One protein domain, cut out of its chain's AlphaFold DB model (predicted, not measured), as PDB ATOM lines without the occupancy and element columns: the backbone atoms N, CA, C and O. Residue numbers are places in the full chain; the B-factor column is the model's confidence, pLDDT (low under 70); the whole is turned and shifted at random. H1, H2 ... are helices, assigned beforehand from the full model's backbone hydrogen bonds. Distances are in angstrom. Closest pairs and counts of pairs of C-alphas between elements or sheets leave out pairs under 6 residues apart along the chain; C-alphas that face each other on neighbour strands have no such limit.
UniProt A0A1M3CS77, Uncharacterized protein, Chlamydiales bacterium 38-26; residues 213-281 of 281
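Overview. This is residues 213 to 281 of the 281 residues of an uncharacterized protein of Chlamydiales bacterium 38-26 (UniProt A0A1M3CS77). The longest helix, H5, runs roughly along the long axis of the domain with H1 crosswise to it, while three short helices, H2, H3 and H4, lie toward the end away from Lys 281. A wide loop without a named element, residues 250 to 265, leads from H4 back to H5. The printed part has 69 residues, with five named helices in the order H1 to H5 and no named strand: all helix. It is compact, with a radius of gyration of the C-alphas of 11.7 A, and only just elongated, spanning 37 by 25 by 19 A.

Arrangement. Start at H1, residues 214 to 223. It only just touches H5, residues 266 to 278, with 3 pairs of C-alphas within 8 A; the closest are Phe 220 and Phe 272, 6.7 A apart. H5 touches H1 with residues 272 to 275 alone, and their lines are about perpendicular at 79 degrees. Next look at H2, residues 225 to 228: it is close to H1 but not clearly touching, the closest C-alphas being Leu 221 and Gln 228 at 6.3 A. H3, residues 230 to 236, and H2 meet only through their link; H3 is apart from H1 and H5. H4, residues 245 to 249, is close to H1 but not clearly touching, the closest C-alphas being Tyr 214 and Leu 247 at 7.0 A. In H1, H3, H4 and H5 every O i to N i+4 pair is within hydrogen-bond range; H2 is too short for such a pair.

Along the chain. Find C-alpha 214 at (-32.047, -41.524, 42.839), where H1 begins its 14.2 A. H2 measures 5.5 A, H3 9.9 A and H4 6.1 A. H5 runs 18.4 A to C-alpha 278 at (-37.449, -25.781, 33.285).

Size, cuts and confidence. The C-alphas farthest apart, Asp 238 and Lys 281, are 37.6 A apart. The printed part has no cut; the link from H4 to H5 is long. Look for pLDDT under 70 at residues 251 to 252 and 281.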
ATOM      1  N   THR A 213     -35.797 -41.064  39.681       95.19
ATOM      2  CA  THR A 213     -34.698 -41.941  40.102       95.19
ATOM      3  C   THR A 213     -33.813 -41.270  41.150       95.19
ATOM      4  O   THR A 213     -33.797 -40.041  41.273       95.19
ATOM      5  N   TYR A 214     -33.033 -42.060  41.893       93.81
ATOM      6  CA  TYR A 214     -32.047 -41.524  42.839       93.81
ATOM      7  C   TYR A 214     -31.037 -40.599  42.155       93.81
ATOM      8  O   TYR A 214     -30.727 -39.539  42.692       93.81
ATOM      9  N   GLY A 215     -30.576 -40.947  40.948       93.25
ATOM     10  CA  GLY A 215     -29.668 -40.106  40.167       93.25
ATOM     11  C   GLY A 215     -30.291 -38.761  39.798       93.25
ATOM     12  O   GLY A 215     -29.683 -37.722  40.036       93.25
ATOM     13  N   GLN A 216     -31.530 -38.764  39.295       95.12
ATOM     14  CA  GLN A 216     -32.240 -37.529  38.945       95.12
ATOM     15  C   GLN A 216     -32.482 -36.635  40.165       95.12
ATOM     16  O   GLN A 216     -32.274 -35.423  40.097       95.12
ATOM     17  N   MET A 217     -32.905 -37.227  41.285       95.19
ATOM     18  CA  MET A 217     -33.126 -36.490  42.526       95.19
ATOM     19  C   MET A 217     -31.819 -35.919  43.075       95.19
ATOM     20  O   MET A 217     -31.799 -34.770  43.494       95.19
ATOM     21  N   MET A 218     -30.716 -36.671  43.025       93.50
ATOM     22  CA  MET A 218     -29.402 -36.179  43.444       93.50
ATOM     23  C   MET A 218     -28.960 -34.979  42.598       93.50
ATOM     24  O   MET A 218     -28.509 -33.975  43.143       93.50
ATOM     25  N   THR A 219     -29.132 -35.042  41.273       94.31
ATOM     26  CA  THR A 219     -28.850 -33.903  40.387       94.31
ATOM     27  C   THR A 219     -29.663 -32.672  40.782       94.31
ATOM     28  O   THR A 219     -29.100 -31.585  40.898       94.31
ATOM     29  N   PHE A 220     -30.962 -32.842  41.040       95.69
ATOM     30  CA  PHE A 220     -31.827 -31.756  41.490       95.69
ATOM     31  C   PHE A 220     -31.397 -31.192  42.855       95.69
ATOM     32  O   PHE A 220     -31.194 -29.990  42.978       95.69
ATOM     33  N   LEU A 221     -31.186 -32.040  43.864       93.88
ATOM     34  CA  LEU A 221     -30.802 -31.614  45.216       93.88
ATOM     35  C   LEU A 221     -29.417 -30.956  45.265       93.88
ATOM     36  O   LEU A 221     -29.187 -30.087  46.101       93.88
ATOM     37  N   ASN A 222     -28.505 -31.317  44.360       92.31
ATOM     38  CA  ASN A 222     -27.225 -30.623  44.214       92.31
ATOM     39  C   ASN A 222     -27.396 -29.214  43.628       92.31
ATOM     40  O   ASN A 222     -26.662 -28.305  44.008       92.31
ATOM     41  N   ALA A 223     -28.363 -29.023  42.725       92.81
ATOM     42  CA  ALA A 223     -28.711 -27.710  42.183       92.81
ATOM     43  C   ALA A 223     -29.578 -26.876  43.147       92.81
ATOM     44  O   ALA A 223     -29.602 -25.650  43.052       92.81
ATOM     45  N   SER A 224     -30.292 -27.530  44.066       94.12
ATOM     46  CA  SER A 224     -31.225 -26.913  45.016       94.12
ATOM     47  C   SER A 224     -31.059 -27.531  46.420       94.12
ATOM     48  O   SER A 224     -31.890 -28.329  46.877       94.12
ATOM     49  N   PRO A 225     -29.940 -27.231  47.109       91.88
ATOM     50  CA  PRO A 225     -29.568 -27.866  48.372       91.88
ATOM     51  C   PRO A 225     -30.474 -27.526  49.563       91.88
ATOM     52  O   PRO A 225     -30.402 -28.203  50.593       91.88
ATOM     53  N   HIS A 226     -31.329 -26.507  49.504       93.44
ATOM     54  CA  HIS A 226     -32.240 -26.209  50.608       93.44
ATOM     55  C   HIS A 226     -33.356 -27.256  50.755       93.44
ATOM     56  O   HIS A 226     -33.842 -27.453  51.875       93.44
ATOM     57  N   TYR A 227     -33.683 -28.006  49.698       91.69
ATOM     58  CA  TYR A 227     -34.647 -29.115  49.743       91.69
ATOM     59  C   TYR A 227     -34.148 -30.333  50.541       91.69
ATOM     60  O   TYR A 227     -34.950 -31.069  51.114       91.69
ATOM     61  N   GLN A 228     -32.832 -30.531  50.656       88.38
ATOM     62  CA  GLN A 228     -32.239 -31.658  51.397       88.38
ATOM     63  C   GLN A 228     -31.977 -31.374  52.888       88.38
ATOM     64  O   GLN A 228     -31.430 -32.213  53.602       88.38
ATOM     65  N   ARG A 229     -32.310 -30.186  53.398       87.62
ATOM     66  CA  ARG A 229     -31.964 -29.820  54.781       87.62
ATOM     67  C   ARG A 229     -32.736 -30.644  55.815       87.62
ATOM     68  O   ARG A 229     -33.928 -30.896  55.662       87.62
ATOM     69  N   ASN A 230     -32.073 -30.950  56.938       84.50
ATOM     70  CA  ASN A 230     -32.642 -31.716  58.060       84.50
ATOM     71  C   ASN A 230     -33.950 -31.121  58.621       84.50
ATOM     72  O   ASN A 230     -34.775 -31.839  59.171       84.50
ATOM     73  N   TYR A 231     -34.163 -29.815  58.456       87.50
ATOM     74  CA  TYR A 231     -35.413 -29.157  58.834       87.50
ATOM     75  C   TYR A 231     -36.645 -29.831  58.209       87.50
ATOM     76  O   TYR A 231     -37.587 -30.170  58.923       87.50
ATOM     77  N   TRP A 232     -36.605 -30.098  56.900       88.12
ATOM     78  CA  TRP A 232     -37.715 -30.744  56.199       88.12
ATOM     79  C   TRP A 232     -37.928 -32.167  56.686       88.12
ATOM     80  O   TRP A 232     -39.064 -32.573  56.896       88.12
ATOM     81  N   ARG A 233     -36.843 -32.894  56.968       87.25
ATOM     82  CA  ARG A 233     -36.927 -34.216  57.593       87.25
ATOM     83  C   ARG A 233     -37.666 -34.158  58.932       87.25
ATOM     84  O   ARG A 233     -38.508 -35.011  59.166       87.25
ATOM     85  N   ASN A 234     -37.378 -33.172  59.782       86.81
ATOM     86  CA  ASN A 234     -38.019 -33.045  61.093       86.81
ATOM     87  C   ASN A 234     -39.512 -32.705  60.991       86.81
ATOM     88  O   ASN A 234     -40.297 -33.251  61.753       86.81
ATOM     89  N   ILE A 235     -39.913 -31.846  60.049       86.12
ATOM     90  CA  ILE A 235     -41.339 -31.543  59.815       86.12
ATOM     91  C   ILE A 235     -42.075 -32.753  59.265       86.12
ATOM     92  O   ILE A 235     -43.207 -33.036  59.644       86.12
ATOM     93  N   LEU A 236     -41.443 -33.446  58.326       88.00
ATOM     94  CA  LEU A 236     -42.075 -34.528  57.601       88.00
ATOM     95  C   LEU A 236     -41.990 -35.864  58.332       88.00
ATOM     96  O   LEU A 236     -42.547 -36.826  57.819       88.00
ATOM     97  N   ILE A 237     -41.301 -35.965  59.472       88.25
ATOM     98  CA  ILE A 237     -40.933 -37.253  60.077       88.25
ATOM     99  C   ILE A 237     -42.138 -38.163  60.332       88.25
ATOM    100  O   ILE A 237     -42.041 -39.370  60.126       88.25
ATOM    101  N   ASP A 238     -43.285 -37.585  60.685       88.31
ATOM    102  CA  ASP A 238     -44.505 -38.341  60.972       88.31
ATOM    103  C   ASP A 238     -45.204 -38.842  59.696       88.31
ATOM    104  O   ASP A 238     -45.816 -39.907  59.695       88.31
ATOM    105  N   SER A 239     -45.108 -38.095  58.590       87.88
ATOM    106  CA  SER A 239     -45.787 -38.414  57.318       87.88
ATOM    107  C   SER A 239     -44.885 -39.135  56.306       87.88
ATOM    108  O   SER A 239     -45.353 -39.939  55.504       87.88
ATOM    109  N   TYR A 240     -43.583 -38.858  56.354       89.81
ATOM    110  CA  TYR A 240     -42.525 -39.382  55.491       89.81
ATOM    111  C   TYR A 240     -41.300 -39.743  56.353       89.81
ATOM    112  O   TYR A 240     -40.242 -39.116  56.238       89.81
ATOM    113  N   PRO A 241     -41.390 -40.779  57.210       89.19
ATOM    114  CA  PRO A 241     -40.320 -41.155  58.146       89.19
ATOM    115  C   PRO A 241     -39.016 -41.565  57.451       89.19
ATOM    116  O   PRO A 241     -37.937 -41.534  58.045       89.19
ATOM    117  N   ASN A 242     -39.107 -41.938  56.173       89.88
ATOM    118  CA  ASN A 242     -37.971 -42.297  55.337       89.88
ATOM    119  C   ASN A 242     -37.559 -41.166  54.381       89.88
ATOM    120  O   ASN A 242     -36.880 -41.453  53.405       89.88
ATOM    121  N   TYR A 243     -37.953 -39.908  54.622       91.25
ATOM    122  CA  TYR A 243     -37.630 -38.768  53.752       91.25
ATOM    123  C   TYR A 243     -36.153 -38.755  53.338       91.25
ATOM    124  O   TYR A 243     -35.269 -38.513  54.165       91.25
ATOM    125  N   LEU A 244     -35.910 -39.062  52.058       89.81
ATOM    126  CA  LEU A 244     -34.584 -39.185  51.439       89.81
ATOM    127  C   LEU A 244     -33.579 -40.057  52.221       89.81
ATOM    128  O   LEU A 244     -32.367 -39.954  52.022       89.81
ATOM    129  N   LYS A 245     -34.052 -40.941  53.108       88.19
ATOM    130  CA  LYS A 245     -33.210 -41.727  54.016       88.19
ATOM    131  C   LYS A 245     -32.204 -42.552  53.233       88.19
ATOM    132  O   LYS A 245     -31.028 -42.583  53.597       88.19
ATOM    133  N   ASN A 246     -32.653 -43.202  52.164       86.06
ATOM    134  CA  ASN A 246     -31.795 -44.055  51.355       86.06
ATOM    135  C   ASN A 246     -30.701 -43.232  50.660       86.06
ATOM    136  O   ASN A 246     -29.537 -43.625  50.696       86.06
ATOM    137  N   LEU A 247     -31.038 -42.037  50.167       85.00
ATOM    138  CA  LEU A 247     -30.096 -41.124  49.514       85.00
ATOM    139  C   LEU A 247     -28.948 -40.685  50.449       85.00
ATOM    140  O   LEU A 247     -27.818 -40.554  49.989       85.00
ATOM    141  N   TYR A 248     -29.199 -40.529  51.757       79.75
ATOM    142  CA  TYR A 248     -28.156 -40.174  52.737       79.75
ATOM    143  C   TYR A 248     -27.388 -41.365  53.315       79.75
ATOM    144  O   TYR A 248     -26.219 -41.237  53.663       79.75
ATOM    145  N   THR A 249     -28.057 -42.504  53.492       78.06
ATOM    146  CA  THR A 249     -27.478 -43.664  54.192       78.06
ATOM    147  C   THR A 249     -26.717 -44.605  53.264       78.06
ATOM    148  O   THR A 249     -25.868 -45.357  53.735       78.06
ATOM    149  N   HIS A 250     -26.977 -44.548  51.955       73.50
ATOM    150  CA  HIS A 250     -26.364 -45.429  50.968       73.50
ATOM    151  C   HIS A 250     -25.843 -44.613  49.772       73.50
ATOM    152  O   HIS A 250     -26.469 -44.584  48.711       73.50
ATOM    153  N   PRO A 251     -24.667 -43.971  49.888       61.72
ATOM    154  CA  PRO A 251     -24.077 -43.196  48.792       61.72
ATOM    155  C   PRO A 251     -23.778 -44.027  47.526       61.72
ATOM    156  O   PRO A 251     -23.549 -43.458  46.465       61.72
ATOM    157  N   ALA A 252     -23.811 -45.363  47.616       69.75
ATOM    158  CA  ALA A 252     -23.631 -46.292  46.500       69.75
ATOM    159  C   ALA A 252     -24.951 -46.795  45.872       69.75
ATOM    160  O   ALA A 252     -24.945 -47.808  45.171       69.75
ATOM    161  N   ILE A 253     -26.097 -46.145  46.127       79.81
ATOM    162  CA  ILE A 253     -27.351 -46.528  45.463       79.81
ATOM    163  C   ILE A 253     -27.194 -46.413  43.948       79.81
ATOM    164  O   ILE A 253     -26.722 -45.404  43.427       79.81
ATOM    165  N   ASN A 254     -27.654 -47.446  43.240       86.81
ATOM    166  CA  ASN A 254     -27.738 -47.421  41.790       86.81
ATOM    167  C   ASN A 254     -28.604 -46.218  41.340       86.81
ATOM    168  O   ASN A 254     -29.804 -46.189  41.639       86.81
ATOM    169  N   PRO A 255     -28.035 -45.245  40.601       89.81
ATOM    170  CA  PRO A 255     -28.711 -43.995  40.248       89.81
ATOM    171  C   PRO A 255     -29.934 -44.193  39.342       89.81
ATOM    172  O   PRO A 255     -30.771 -43.292  39.239       89.81
ATOM    173  N   SER A 256     -30.057 -45.351  38.694       92.00
ATOM    174  CA  SER A 256     -31.188 -45.705  37.834       92.00
ATOM    175  C   SER A 256     -32.399 -46.235  38.607       92.00
ATOM    176  O   SER A 256     -33.481 -46.325  38.031       92.00
ATOM    177  N   LEU A 257     -32.255 -46.579  39.892       93.81
ATOM    178  CA  LEU A 257     -33.380 -47.042  40.704       93.81
ATOM    179  C   LEU A 257     -34.332 -45.889  41.029       93.81
ATOM    180  O   LEU A 257     -33.909 -44.767  41.307       93.81
ATOM    181  N   THR A 258     -35.630 -46.180  41.013       94.38
ATOM    182  CA  THR A 258     -36.684 -45.232  41.388       94.38
ATOM    183  C   THR A 258     -36.753 -45.053  42.896       94.38
ATOM    184  O   THR A 258     -36.652 -46.031  43.639       94.38
ATOM    185  N   ILE A 259     -37.005 -43.828  43.348       93.50
ATOM    186  CA  ILE A 259     -37.205 -43.539  44.769       93.50
ATOM    187  C   ILE A 259     -38.600 -44.036  45.201       93.50
ATOM    188  O   ILE A 259     -39.593 -43.721  44.535       93.50
ATOM    189  N   PRO A 260     -38.720 -44.782  46.315       91.56
ATOM    190  CA  PRO A 260     -40.008 -45.177  46.874       91.56
ATOM    191  C   PRO A 260     -40.899 -43.970  47.181       91.56
ATOM    192  O   PRO A 260     -40.446 -42.975  47.744       91.56
ATOM    193  N   LYS A 261     -42.204 -44.079  46.897       87.75
ATOM    194  CA  LYS A 261     -43.177 -42.998  47.157       87.75
ATOM    195  C   LYS A 261     -43.172 -42.523  48.618       87.75
ATOM    196  O   LYS A 261     -43.367 -41.343  48.866       87.75
ATOM    197  N   SER A 262     -42.896 -43.416  49.569       88.94
ATOM    198  CA  SER A 262     -42.796 -43.105  51.004       88.94
ATOM    199  C   SER A 262     -41.608 -42.210  51.386       88.94
ATOM    200  O   SER A 262     -41.549 -41.739  52.518       88.94
ATOM    201  N   GLU A 263     -40.638 -42.014  50.490       90.81
ATOM    202  CA  GLU A 263     -39.480 -41.135  50.709       90.81
ATOM    203  C   GLU A 263     -39.630 -39.767  50.028       90.81
ATOM    204  O   GLU A 263     -38.795 -38.890  50.253       90.81
ATOM    205  N   ILE A 264     -40.667 -39.571  49.201       91.06
ATOM    206  CA  ILE A 264     -40.867 -38.353  48.406       91.06
ATOM    207  C   ILE A 264     -42.045 -37.564  48.971       91.06
ATOM    208  O   ILE A 264     -43.205 -37.910  48.746       91.06
ATOM    209  N   ALA A 265     -41.745 -36.457  49.646       90.38
ATOM    210  CA  ALA A 265     -42.771 -35.520  50.082       90.38
ATOM    211  C   ALA A 265     -43.409 -34.765  48.893       90.38
ATOM    212  O   ALA A 265     -42.741 -34.566  47.870       90.38
ATOM    213  N   PRO A 266     -44.664 -34.283  49.008       88.38
ATOM    214  CA  PRO A 266     -45.378 -33.640  47.907       88.38
ATOM    215  C   PRO A 266     -44.661 -32.391  47.393       88.38
ATOM    216  O   PRO A 266     -44.432 -32.282  46.191       88.38
ATOM    217  N   PHE A 267     -44.203 -31.505  48.285       89.00
ATOM    218  CA  PHE A 267     -43.475 -30.298  47.879       89.00
ATOM    219  C   PHE A 267     -42.179 -30.622  47.121       89.00
ATOM    220  O   PHE A 267     -41.836 -29.939  46.158       89.00
ATOM    221  N   LEU A 268     -41.467 -31.686  47.521       92.31
ATOM    222  CA  LEU A 268     -40.234 -32.108  46.858       92.31
ATOM    223  C   LEU A 268     -40.541 -32.615  45.448       92.31
ATOM    224  O   LEU A 268     -39.813 -32.324  44.502       92.31
ATOM    225  N   LYS A 269     -41.652 -33.340  45.301       92.50
ATOM    226  CA  LYS A 269     -42.134 -33.825  44.011       92.50
ATOM    227  C   LYS A 269     -42.510 -32.683  43.071       92.50
ATOM    228  O   LYS A 269     -42.115 -32.703  41.910       92.50
ATOM    229  N   VAL A 270     -43.235 -31.688  43.583       92.81
ATOM    230  CA  VAL A 270     -43.604 -30.470  42.848       92.81
ATOM    231  C   VAL A 270     -42.347 -29.724  42.399       92.81
ATOM    232  O   VAL A 270     -42.220 -29.381  41.225       92.81
ATOM    233  N   ALA A 271     -41.388 -29.509  43.301       94.06
ATOM    234  CA  ALA A 271     -40.142 -28.816  42.986       94.06
ATOM    235  C   ALA A 271     -39.301 -29.568  41.944       94.06
ATOM    236  O   ALA A 271     -38.825 -28.966  40.981       94.06
ATOM    237  N   PHE A 272     -39.193 -30.889  42.081       95.50
ATOM    238  CA  PHE A 272     -38.515 -31.735  41.106       95.50
ATOM    239  C   PHE A 272     -39.206 -31.699  39.734       95.50
ATOM    240  O   PHE A 272     -38.538 -31.570  38.709       95.50
ATOM    241  N   TYR A 273     -40.538 -31.749  39.692       95.44
ATOM    242  CA  TYR A 273     -41.289 -31.597  38.446       95.44
ATOM    243  C   TYR A 273     -41.028 -30.227  37.802       95.44
ATOM    244  O   TYR A 273     -40.741 -30.158  36.607       95.44
ATOM    245  N   ASN A 274     -41.048 -29.141  38.584       94.75
ATOM    246  CA  ASN A 274     -40.722 -27.799  38.092       94.75
ATOM    247  C   ASN A 274     -39.310 -27.754  37.487       94.75
ATOM    248  O   ASN A 274     -39.130 -27.222  36.395       94.75
ATOM    249  N   TYR A 275     -38.330 -28.369  38.153       95.50
ATOM    250  CA  TYR A 275     -36.971 -28.503  37.632       95.50
ATOM    251  C   TYR A 275     -36.936 -29.257  36.296       95.50
ATOM    252  O   TYR A 275     -36.328 -28.801  35.334       95.50
ATOM    253  N   GLN A 276     -37.644 -30.381  36.174       95.12
ATOM    254  CA  GLN A 276     -37.712 -31.107  34.901       95.12
ATOM    255  C   GLN A 276     -38.346 -30.274  33.785       95.12
ATOM    256  O   GLN A 276     -37.904 -30.339  32.640       95.12
ATOM    257  N   GLN A 277     -39.385 -29.502  34.100       94.50
ATOM    258  CA  GLN A 277     -40.047 -28.641  33.125       94.50
ATOM    259  C   GLN A 277     -39.179 -27.438  32.738       94.50
ATOM    260  O   GLN A 277     -39.193 -27.060  31.576       94.50
ATOM    261  N   SER A 278     -38.371 -26.873  33.642       92.94
ATOM    262  CA  SER A 278     -37.449 -25.781  33.285       92.94
ATOM    263  C   SER A 278     -36.337 -26.222  32.330       92.94
ATOM    264  O   SER A 278     -35.754 -25.392  31.638       92.94
ATOM    265  N   LEU A 279     -36.022 -27.521  32.291       91.69
ATOM    266  CA  LEU A 279     -35.052 -28.089  31.351       91.69
ATOM    267  C   LEU A 279     -35.631 -28.298  29.943       91.69
ATOM    268  O   LEU A 279     -34.869 -28.415  28.982       91.69
ATOM    269  N   LYS A 280     -36.961 -28.339  29.808       85.81
ATOM    270  CA  LYS A 280     -37.661 -28.413  28.522       85.81
ATOM    271  C   LYS A 280     -37.820 -26.983  28.007       85.81
ATOM    272  O   LYS A 280     -38.735 -26.278  28.422       85.81
ATOM    273  N   LYS A 281     -36.864 -26.532  27.198       60.19
ATOM    274  CA  LYS A 281     -36.946 -25.231  26.522       60.19
ATOM    275  C   LYS A 281     -38.084 -25.215  25.511       60.19
ATOM    276  O   LYS A 281     -38.222 -26.233  24.798       60.19
TER     277      LYS A 281